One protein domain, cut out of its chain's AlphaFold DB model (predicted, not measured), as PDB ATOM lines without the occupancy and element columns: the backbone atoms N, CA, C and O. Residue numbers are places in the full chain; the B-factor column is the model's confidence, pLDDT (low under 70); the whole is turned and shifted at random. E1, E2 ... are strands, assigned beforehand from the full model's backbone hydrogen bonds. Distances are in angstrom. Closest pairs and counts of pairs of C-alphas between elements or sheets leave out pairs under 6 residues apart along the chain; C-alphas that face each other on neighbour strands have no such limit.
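What this domain is: This is residues 2 to 76 of the 225 residues of an uncharacterized protein of Pacificibacter marinus (UniProt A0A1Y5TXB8). With little regular structure, this is one small twisted sheet of short strands amid long loops, and residues 2 to 11 stick out as a free tail. The 75 printed residues include four named strands, 17 residues, and no named helix: class all strand. The sheet's order, E1 E2 E3 E4, is a meander, each strand the antiparallel neighbour of the one before. Flat, 48 by 30 by 16 A, the whole is only just loose, close to compact, with radius of gyration of the C-alphas 13.8 A.

Where its parts are: From C-alpha 2 at (23.437, 2.404, -46.101), go to C-alpha 18 at (45.656, -17.287, -27.641), where E1, residues 18 to 20, begins its 7.2 A. Next find E2, residues 30 to 33, 9.9 A; E3, residues 41 to 45, 13.1 A; and E4, residues 48 to 52, 13.4 A.

How they stand to each other: Look within hydrogen-bond range in each hairpin: E1 and E2, 139 degrees, N 19 to O 31, 2.9 A; E2 and E3, 166 degrees, N 42 to O 32, 2.8 A; E3 and E4, 156 degrees, N 43 to O 50, 2.9 A. Edge strands E1 and E4 are apart.

The domain as a whole: The farthest C-alphas, Ile 2 and Asp 47, are 49.8 A apart. The printed part has no cut and no long link. Confidence is under 70 at residues 2 to 9 and 21 to 28.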
ATOM      1  N   ILE A   2      22.842   3.051 -47.274       37.00
ATOM      2  CA  ILE A   2      23.437   2.404 -46.101       37.00
ATOM      3  C   ILE A   2      24.628   1.616 -46.646       37.00
ATOM      4  O   ILE A   2      24.453   0.878 -47.609       37.00
ATOM      5  N   GLY A   3      25.834   1.858 -46.133       35.91
ATOM      6  CA  GLY A   3      27.045   1.228 -46.656       35.91
ATOM      7  C   GLY A   3      26.981  -0.288 -46.500       35.91
ATOM      8  O   GLY A   3      27.088  -0.797 -45.387       35.91
ATOM      9  N   GLU A   4      26.799  -0.999 -47.610       42.00
ATOM     10  CA  GLU A   4      26.979  -2.445 -47.681       42.00
ATOM     11  C   GLU A   4      28.456  -2.775 -47.442       42.00
ATOM     12  O   GLU A   4      29.359  -2.186 -48.045       42.00
ATOM     13  N   ALA A   5      28.721  -3.709 -46.529       46.41
ATOM     14  CA  ALA A   5      30.055  -4.260 -46.369       46.41
ATOM     15  C   ALA A   5      30.441  -4.986 -47.668       46.41
ATOM     16  O   ALA A   5      29.755  -5.915 -48.079       46.41
ATOM     17  N   LEU A   6      31.557  -4.588 -48.284       50.31
ATOM     18  CA  LEU A   6      32.083  -5.092 -49.567       50.31
ATOM     19  C   LEU A   6      32.346  -6.615 -49.643       50.31
ATOM     20  O   LEU A   6      32.779  -7.098 -50.686       50.31
ATOM     21  N   PHE A   7      32.102  -7.380 -48.574       54.53
ATOM     22  CA  PHE A   7      32.313  -8.825 -48.530       54.53
ATOM     23  C   PHE A   7      31.225  -9.505 -47.684       54.53
ATOM     24  O   PHE A   7      31.278  -9.478 -46.453       54.53
ATOM     25  N   GLU A   8      30.252 -10.144 -48.338       60.09
ATOM     26  CA  GLU A   8      29.400 -11.154 -47.704       60.09
ATOM     27  C   GLU A   8      30.277 -12.349 -47.297       60.09
ATOM     28  O   GLU A   8      30.911 -12.994 -48.132       60.09
ATOM     29  N   GLY A   9      30.361 -12.634 -45.999       67.94
ATOM     30  CA  GLY A   9      31.172 -13.730 -45.483       67.94
ATOM     31  C   GLY A   9      30.777 -14.130 -44.068       67.94
ATOM     32  O   GLY A   9      30.183 -13.354 -43.319       67.94
ATOM     33  N   GLU A  10      31.120 -15.362 -43.702       76.12
ATOM     34  CA  GLU A  10      30.916 -15.884 -42.353       76.12
ATOM     35  C   GLU A  10      31.691 -15.030 -41.336       76.12
ATOM     36  O   GLU A  10      32.911 -14.862 -41.447       76.12
ATOM     37  N   ARG A  11      30.987 -14.491 -40.334       78.81
ATOM     38  CA  ARG A  11      31.627 -13.807 -39.206       78.81
ATOM     39  C   ARG A  11      32.423 -14.821 -38.402       78.81
ATOM     40  O   ARG A  11      31.923 -15.892 -38.076       78.81
ATOM     41  N   ARG A  12      33.660 -14.468 -38.068       80.25
ATOM     42  CA  ARG A  12      34.566 -15.339 -37.321       80.25
ATOM     43  C   ARG A  12      35.121 -14.608 -36.128       80.25
ATOM     44  O   ARG A  12      35.441 -13.424 -36.219       80.25
ATOM     45  N   GLU A  13      35.264 -15.346 -35.041       83.44
ATOM     46  CA  GLU A  13      35.977 -14.863 -33.875       83.44
ATOM     47  C   GLU A  13      37.448 -14.612 -34.226       83.44
ATOM     48  O   GLU A  13      38.070 -15.346 -35.004       83.44
ATOM     49  N   VAL A  14      37.985 -13.529 -33.670       88.19
ATOM     50  CA  VAL A  14      39.364 -13.108 -33.880       88.19
ATOM     51  C   VAL A  14      40.037 -12.961 -32.526       88.19
ATOM     52  O   VAL A  14      39.565 -12.238 -31.653       88.19
ATOM     53  N   PHE A  15      41.183 -13.609 -32.393       91.25
ATOM     54  CA  PHE A  15      41.998 -13.639 -31.191       91.25
ATOM     55  C   PHE A  15      43.211 -12.718 -31.333       91.25
ATOM     56  O   PHE A  15      43.640 -12.394 -32.440       91.25
ATOM     57  N   THR A  16      43.803 -12.303 -30.214       91.88
ATOM     58  CA  THR A  16      45.049 -11.517 -30.241       91.88
ATOM     59  C   THR A  16      46.275 -12.420 -30.134       91.88
ATOM     60  O   THR A  16      47.168 -12.316 -30.963       91.88
ATOM     61  N   ARG A  17      46.315 -13.329 -29.150       95.31
ATOM     62  CA  ARG A  17      47.496 -14.163 -28.855       95.31
ATOM     63  C   ARG A  17      47.175 -15.640 -28.687       95.31
ATOM     64  O   ARG A  17      47.871 -16.484 -29.238       95.31
ATOM     65  N   ILE A  18      46.131 -15.935 -27.919       94.31
ATOM     66  CA  ILE A  18      45.656 -17.287 -27.641       94.31
ATOM     67  C   ILE A  18      44.277 -17.432 -28.262       94.31
ATOM     68  O   ILE A  18      43.421 -16.576 -28.047       94.31
ATOM     69  N   GLY A  19      44.066 -18.500 -29.022       91.12
ATOM     70  CA  GLY A  19      42.780 -18.806 -29.631       91.12
ATOM     71  C   GLY A  19      42.428 -20.279 -29.539       91.12
ATOM     72  O   GLY A  19      43.271 -21.125 -29.240       91.12
ATOM     73  N   SER A  20      41.167 -20.581 -29.817       85.12
ATOM     74  CA  SER A  20      40.666 -21.950 -29.957       85.12
ATOM     75  C   SER A  20      39.792 -22.063 -31.205       85.12
ATOM     76  O   SER A  20      39.393 -21.053 -31.781       85.12
ATOM     77  N   GLY A  21      39.547 -23.288 -31.663       67.19
ATOM     78  CA  GLY A  21      38.694 -23.560 -32.817       67.19
ATOM     79  C   GLY A  21      38.220 -25.018 -32.831       67.19
ATOM     80  O   GLY A  21      38.914 -25.873 -32.268       67.19
ATOM     81  N   PRO A  22      37.064 -25.305 -33.462       54.62
ATOM     82  CA  PRO A  22      36.383 -26.601 -33.379       54.62
ATOM     83  C   PRO A  22      37.203 -27.789 -33.909       54.62
ATOM     84  O   PRO A  22      37.036 -28.890 -33.397       54.62
ATOM     85  N   ASP A  23      38.153 -27.553 -34.828       52.06
ATOM     86  CA  ASP A  23      39.098 -28.573 -35.328       52.06
ATOM     87  C   ASP A  23      40.560 -28.152 -35.140       52.06
ATOM     88  O   ASP A  23      41.447 -28.409 -35.964       52.06
ATOM     89  N   THR A  24      40.849 -27.485 -34.027       54.84
ATOM     90  CA  THR A  24      42.219 -27.538 -33.510       54.84
ATOM     91  C   THR A  24      42.575 -29.038 -33.288       54.84
ATOM     92  O   THR A  24      41.680 -29.873 -33.300       54.84
ATOM     93  N   LEU A  25      43.854 -29.444 -33.204       53.22
ATOM     94  CA  LEU A  25      44.315 -30.860 -33.260       53.22
ATOM     95  C   LEU A  25      43.589 -31.882 -32.336       53.22
ATOM     96  O   LEU A  25      43.846 -33.076 -32.461       53.22
ATOM     97  N   GLY A  26      42.687 -31.445 -31.454       50.88
ATOM     98  CA  GLY A  26      41.527 -32.198 -30.978       50.88
ATOM     99  C   GLY A  26      40.366 -31.254 -30.585       50.88
ATOM    100  O   GLY A  26      40.531 -30.034 -30.621       50.88
ATOM    101  N   PRO A  27      39.219 -31.786 -30.117       53.72
ATOM    102  CA  PRO A  27      38.027 -31.012 -29.719       53.72
ATOM    103  C   PRO A  27      38.241 -29.972 -28.594       53.72
ATOM    104  O   PRO A  27      37.301 -29.274 -28.222       53.72
ATOM    105  N   GLN A  28      39.452 -29.857 -28.033       63.41
ATOM    106  CA  GLN A  28      39.825 -28.923 -26.962       63.41
ATOM    107  C   GLN A  28      41.290 -28.473 -27.070       63.41
ATOM    108  O   GLN A  28      42.056 -28.616 -26.116       63.41
ATOM    109  N   SER A  29      41.728 -27.971 -28.227       78.31
ATOM    110  CA  SER A  29      43.108 -27.487 -28.339       78.31
ATOM    111  C   SER A  29      43.259 -25.976 -28.406       78.31
ATOM    112  O   SER A  29      42.430 -25.230 -28.928       78.31
ATOM    113  N   ILE A  30      44.351 -25.541 -27.790       89.81
ATOM    114  CA  ILE A  30      44.734 -24.151 -27.617       89.81
ATOM    115  C   ILE A  30      45.774 -23.848 -28.686       89.81
ATOM    116  O   ILE A  30      46.719 -24.613 -28.885       89.81
ATOM    117  N   VAL A  31      45.609 -22.727 -29.374       92.94
ATOM    118  CA  VAL A  31      46.577 -22.238 -30.352       92.94
ATOM    119  C   VAL A  31      47.185 -20.954 -29.820       92.94
ATOM    120  O   VAL A  31      46.486 -19.964 -29.608       92.94
ATOM    121  N   LEU A  32      48.497 -20.975 -29.619       95.12
ATOM    122  CA  LEU A  32      49.304 -19.817 -29.263       95.12
ATOM    123  C   LEU A  32      49.953 -19.254 -30.529       95.12
ATOM    124  O   LEU A  32      50.768 -19.922 -31.169       95.12
ATOM    125  N   ASP A  33      49.621 -18.015 -30.874       95.88
ATOM    126  CA  ASP A  33      50.318 -17.266 -31.911       95.88
ATOM    127  C   ASP A  33      51.683 -16.789 -31.400       95.88
ATOM    128  O   ASP A  33      51.770 -15.980 -30.471       95.88
ATOM    129  N   LEU A  34      52.771 -17.229 -32.041       96.75
ATOM    130  CA  LEU A  34      54.113 -16.785 -31.663       96.75
ATOM    131  C   LEU A  34      54.369 -15.322 -32.047       96.75
ATOM    132  O   LEU A  34      55.382 -14.764 -31.643       96.75
ATOM    133  N   GLY A  35      53.491 -14.662 -32.809       95.50
ATOM    134  CA  GLY A  35      53.657 -13.252 -33.194       95.50
ATOM    135  C   GLY A  35      54.823 -13.015 -34.160       95.50
ATOM    136  O   GLY A  35      55.254 -11.882 -34.357       95.50
ATOM    137  N   ARG A  36      55.372 -14.086 -34.740       94.50
ATOM    138  CA  ARG A  36      56.550 -14.065 -35.616       94.50
ATOM    139  C   ARG A  36      56.165 -13.764 -37.068       94.50
ATOM    140  O   ARG A  36      55.075 -14.163 -37.483       94.50
ATOM    141  N   PRO A  37      57.037 -13.130 -37.876       92.81
ATOM    142  CA  PRO A  37      56.736 -12.814 -39.280       92.81
ATOM    143  C   PRO A  37      56.328 -14.024 -40.134       92.81
ATOM    144  O   PRO A  37      55.538 -13.882 -41.061       92.81
ATOM    145  N   ASP A  38      56.816 -15.216 -39.787       92.44
ATOM    146  CA  ASP A  38      56.504 -16.492 -40.445       92.44
ATOM    147  C   ASP A  38      55.125 -17.078 -40.073       92.44
ATOM    148  O   ASP A  38      54.782 -18.166 -40.532       92.44
ATOM    149  N   TRP A  39      54.339 -16.382 -39.242       92.50
ATOM    150  CA  TRP A  39      53.025 -16.828 -38.760       92.50
ATOM    151  C   TRP A  39      53.032 -18.170 -38.022       92.50
ATOM    152  O   TRP A  39      51.997 -18.821 -37.919       92.50
ATOM    153  N   SER A  40      54.183 -18.569 -37.475       93.69
ATOM    154  CA  SER A  40      54.274 -19.791 -36.685       93.69
ATOM    155  C   SER A  40      53.397 -19.738 -35.432       93.69
ATOM    156  O   SER A  40      53.260 -18.710 -34.760       93.69
ATOM    157  N   THR A  41      52.798 -20.882 -35.119       94.00
ATOM    158  CA  THR A  41      51.901 -21.073 -33.977       94.00
ATOM    159  C   THR A  41      52.284 -22.335 -33.215       94.00
ATOM    160  O   THR A  41      52.916 -23.246 -33.756       94.00
ATOM    161  N   VAL A  42      51.893 -22.403 -31.948       93.25
ATOM    162  CA  VAL A  42      52.021 -23.600 -31.117       93.25
ATOM    163  C   VAL A  42      50.625 -24.133 -30.857       93.25
ATOM    164  O   VAL A  42      49.781 -23.433 -30.309       93.25
ATOM    165  N   HIS A  43      50.389 -25.377 -31.252       90.50
ATOM    166  CA  HIS A  43      49.154 -26.088 -30.957       90.50
ATOM    167  C   HIS A  43      49.369 -26.930 -29.709       90.50
ATOM    168  O   HIS A  43      50.294 -27.740 -29.684       90.50
ATOM    169  N   ILE A  44      48.523 -26.748 -28.701       89.50
ATOM    170  CA  ILE A  44      48.606 -27.394 -27.391       89.50
ATOM    171  C   ILE A  44      47.345 -28.240 -27.200       89.50
ATOM    172  O   ILE A  44      46.227 -27.747 -27.342       89.50
ATOM    173  N   THR A  45      47.540 -29.516 -26.889       87.31
ATOM    174  CA  THR A  45      46.513 -30.550 -26.686       87.31
ATOM    175  C   THR A  45      46.758 -31.258 -25.347       87.31
ATOM    176  O   THR A  45      47.791 -31.031 -24.712       87.31
ATOM    177  N   SER A  46      45.860 -32.161 -24.945       86.19
ATOM    178  CA  SER A  46      46.088 -33.060 -23.800       86.19
ATOM    179  C   SER A  46      47.342 -33.927 -23.953       86.19
ATOM    180  O   SER A  46      47.967 -34.271 -22.956       86.19
ATOM    181  N   ASP A  47      47.737 -34.234 -25.190       86.31
ATOM    182  CA  ASP A  47      48.851 -35.138 -25.499       86.31
ATOM    183  C   ASP A  47      50.193 -34.394 -25.634       86.31
ATOM    184  O   ASP A  47      51.240 -34.993 -25.885       86.31
ATOM    185  N   GLY A  48      50.175 -33.067 -25.475       88.12
ATOM    186  CA  GLY A  48      51.340 -32.195 -25.590       88.12
ATOM    187  C   GLY A  48      51.168 -31.123 -26.658       88.12
ATOM    188  O   GLY A  48      50.052 -30.749 -27.023       88.12
ATOM    189  N   TRP A  49      52.289 -30.592 -27.150       90.44
ATOM    190  CA  TRP A  49      52.291 -29.467 -28.078       90.44
ATOM    191  C   TRP A  49      53.207 -29.667 -29.286       90.44
ATOM    192  O   TRP A  49      54.203 -30.395 -29.236       90.44
ATOM    193  N   ALA A  50      52.871 -28.983 -30.378       90.50
ATOM    194  CA  ALA A  50      53.638 -28.977 -31.616       90.50
ATOM    195  C   ALA A  50      53.649 -27.586 -32.260       90.50
ATOM    196  O   ALA A  50      52.650 -26.868 -32.234       90.50
ATOM    197  N   ILE A  51      54.777 -27.226 -32.877       91.69
ATOM    198  CA  ILE A  51      54.898 -26.001 -33.674       91.69
ATOM    199  C   ILE A  51      54.331 -26.259 -35.072       91.69
ATOM    200  O   ILE A  51      54.615 -27.285 -35.696       91.69
ATOM    201  N   ARG A  52      53.553 -25.306 -35.580       89.56
ATOM    202  CA  ARG A  52      53.097 -25.245 -36.968       89.56
ATOM    203  C   ARG A  52      53.681 -23.996 -37.612       89.56
ATOM    204  O   ARG A  52      53.487 -22.894 -37.106       89.56
ATOM    205  N   ASN A  53      54.402 -24.184 -38.712       86.44
ATOM    206  CA  ASN A  53      55.006 -23.092 -39.471       86.44
ATOM    207  C   ASN A  53      54.015 -22.570 -40.514       86.44
ATOM    208  O   ASN A  53      53.356 -23.369 -41.181       86.44
ATOM    209  N   GLY A  54      53.959 -21.249 -40.693       80.69
ATOM    210  CA  GLY A  54      53.030 -20.619 -41.624       80.69
ATOM    211  C   GLY A  54      51.617 -20.450 -41.062       80.69
ATOM    212  O   GLY A  54      51.234 -21.039 -40.051       80.69
ATOM    213  N   ALA A  55      50.824 -19.635 -41.759       72.62
ATOM    214  CA  ALA A  55      49.427 -19.419 -41.412       72.62
ATOM    215  C   ALA A  55      48.629 -20.728 -41.512       72.62
ATOM    216  O   ALA A  55      48.743 -21.467 -42.492       72.62
ATOM    217  N   ILE A  56      47.778 -20.992 -40.518       73.19
ATOM    218  CA  ILE A  56      46.955 -22.201 -40.493       73.19
ATOM    219  C   ILE A  56      45.933 -22.136 -41.639       73.19
ATOM    220  O   ILE A  56      45.013 -21.313 -41.638       73.19
ATOM    221  N   GLN A  57      46.086 -23.028 -42.620       72.44
ATOM    222  CA  GLN A  57      45.221 -23.121 -43.799       72.44
ATOM    223  C   GLN A  57      44.007 -24.025 -43.543       72.44
ATOM    224  O   GLN A  57      43.731 -24.950 -44.300       72.44
ATOM    225  N   SER A  58      43.272 -23.768 -42.460       76.88
ATOM    226  CA  SER A  58      41.981 -24.414 -42.205       76.88
ATOM    227  C   SER A  58      40.877 -23.368 -42.104       76.88
ATOM    228  O   SER A  58      41.069 -22.276 -41.559       76.88
ATOM    229  N   LYS A  59      39.689 -23.709 -42.617       74.19
ATOM    230  CA  LYS A  59      38.488 -22.890 -42.429       74.19
ATOM    231  C   LYS A  59      38.066 -22.824 -40.962       74.19
ATOM    232  O   LYS A  59      37.403 -21.859 -40.616       74.19
ATOM    233  N   THR A  60      38.464 -23.770 -40.124       74.69
ATOM    234  CA  THR A  60      38.077 -23.846 -38.707       74.69
ATOM    235  C   THR A  60      39.203 -23.445 -37.755       74.69
ATOM    236  O   THR A  60      39.041 -23.499 -36.539       74.69
ATOM    237  N   ALA A  61      40.344 -22.998 -38.291       80.44
ATOM    238  CA  ALA A  61      41.442 -22.493 -37.481       80.44
ATOM    239  C   ALA A  61      41.119 -21.126 -36.855       80.44
ATOM    240  O   ALA A  61      40.503 -20.283 -37.524       80.44
ATOM    241  N   PRO A  62      41.602 -20.864 -35.625       87.56
ATOM    242  CA  PRO A  62      41.492 -19.547 -35.019       87.56
ATOM    243  C   PRO A  62      42.153 -18.489 -35.905       87.56
ATOM    244  O   PRO A  62      43.217 -18.706 -36.495       87.56
ATOM    245  N   ARG A  63      41.509 -17.326 -36.006       88.62
ATOM    246  CA  ARG A  63      42.054 -16.159 -36.704       88.62
ATOM    247  C   ARG A  63      42.719 -15.245 -35.692       88.62
ATOM    248  O   ARG A  63      42.128 -14.948 -34.663       88.62
ATOM    249  N   PHE A  64      43.921 -14.773 -36.007       91.88
ATOM    250  CA  PHE A  64      44.658 -13.856 -35.143       91.88
ATOM    251  C   PHE A  64      44.748 -12.467 -35.766       91.88
ATOM    252  O   PHE A  64      45.039 -12.327 -36.956       91.88
ATOM    253  N   LYS A  65      44.538 -11.436 -34.949       92.06
ATOM    254  CA  LYS A  65      44.829 -10.042 -35.282       92.06
ATOM    255  C   LYS A  65      46.009  -9.580 -34.443       92.06
ATOM    256  O   LYS A  65      45.895  -9.395 -33.233       92.06
ATOM    257  N   ARG A  66      47.130  -9.338 -35.118       92.75
ATOM    258  CA  ARG A  66      48.338  -8.794 -34.501       92.75
ATOM    259  C   ARG A  66      48.296  -7.278 -34.506       92.75
ATOM    260  O   ARG A  66      47.900  -6.661 -35.495       92.75
ATOM    261  N   THR A  67      48.708  -6.677 -33.402       91.31
ATOM    262  CA  THR A  67      48.863  -5.225 -33.293       91.31
ATOM    263  C   THR A  67      50.321  -4.824 -33.494       91.31
ATOM    264  O   THR A  67      51.208  -5.647 -33.267       91.31
ATOM    265  N   PRO A  68      50.617  -3.567 -33.873       90.44
ATOM    266  CA  PRO A  68      52.000  -3.103 -34.021       90.44
ATOM    267  C   PRO A  68      52.842  -3.221 -32.742       90.44
ATOM    268  O   PRO A  68      54.063  -3.322 -32.809       90.44
ATOM    269  N   SER A  69      52.200  -3.210 -31.568       90.62
ATOM    270  CA  SER A  69      52.876  -3.389 -30.281       90.62
ATOM    271  C   SER A  69      53.221  -4.844 -29.966       90.62
ATOM    272  O   SER A  69      53.950  -5.094 -29.012       90.62
ATOM    273  N   MET A  70      52.683  -5.809 -30.712       94.88
ATOM    274  CA  MET A  70      52.917  -7.227 -30.476       94.88
ATOM    275  C   MET A  70      54.373  -7.586 -30.777       94.88
ATOM    276  O   MET A  70      54.838  -7.406 -31.900       94.88
ATOM    277  N   ALA A  71      55.083  -8.136 -29.793       96.06
ATOM    278  CA  ALA A  71      56.409  -8.696 -30.016       96.06
ATOM    279  C   ALA A  71      56.326 -10.214 -30.272       96.06
ATOM    280  O   ALA A  71      55.364 -10.872 -29.840       96.06
ATOM    281  N   PRO A  72      57.319 -10.783 -30.981       97.00
ATOM    282  CA  PRO A  72      57.403 -12.219 -31.178       97.00
ATOM    283  C   PRO A  72      57.804 -12.931 -29.883       97.00
ATOM    284  O   PRO A  72      58.696 -12.488 -29.160       97.00
ATOM    285  N   LEU A  73      57.189 -14.081 -29.636       97.25
ATOM    286  CA  LEU A  73      57.662 -15.056 -28.666       97.25
ATOM    287  C   LEU A  73      58.874 -15.820 -29.228       97.25
ATOM    288  O   LEU A  73      58.990 -16.024 -30.452       97.25
ATOM    289  N   PRO A  74      59.788 -16.274 -28.353       94.38
ATOM    290  CA  PRO A  74      60.784 -17.259 -28.744       94.38
ATOM    291  C   PRO A  74      60.088 -18.551 -29.192       94.38
ATOM    292  O   PRO A  74      59.014 -18.902 -28.705       94.38
ATOM    293  N   VAL A  75      60.705 -19.266 -30.135       93.75
ATOM    294  CA  VAL A  75      60.217 -20.592 -30.525       93.75
ATOM    295  C   VAL A  75      60.447 -21.534 -29.341       93.75
ATOM    296  O   VAL A  75      61.589 -21.633 -28.881       93.75
ATOM    297  N   PRO A  76      59.405 -22.206 -28.818       92.38
ATOM    298  CA  PRO A  76      59.576 -23.076 -27.669       92.38
ATOM    299  C   PRO A  76      60.450 -24.272 -28.034       92.38
ATOM    300  O   PRO A  76      60.332 -24.864 -29.108       92.38
TER     301      PRO A  76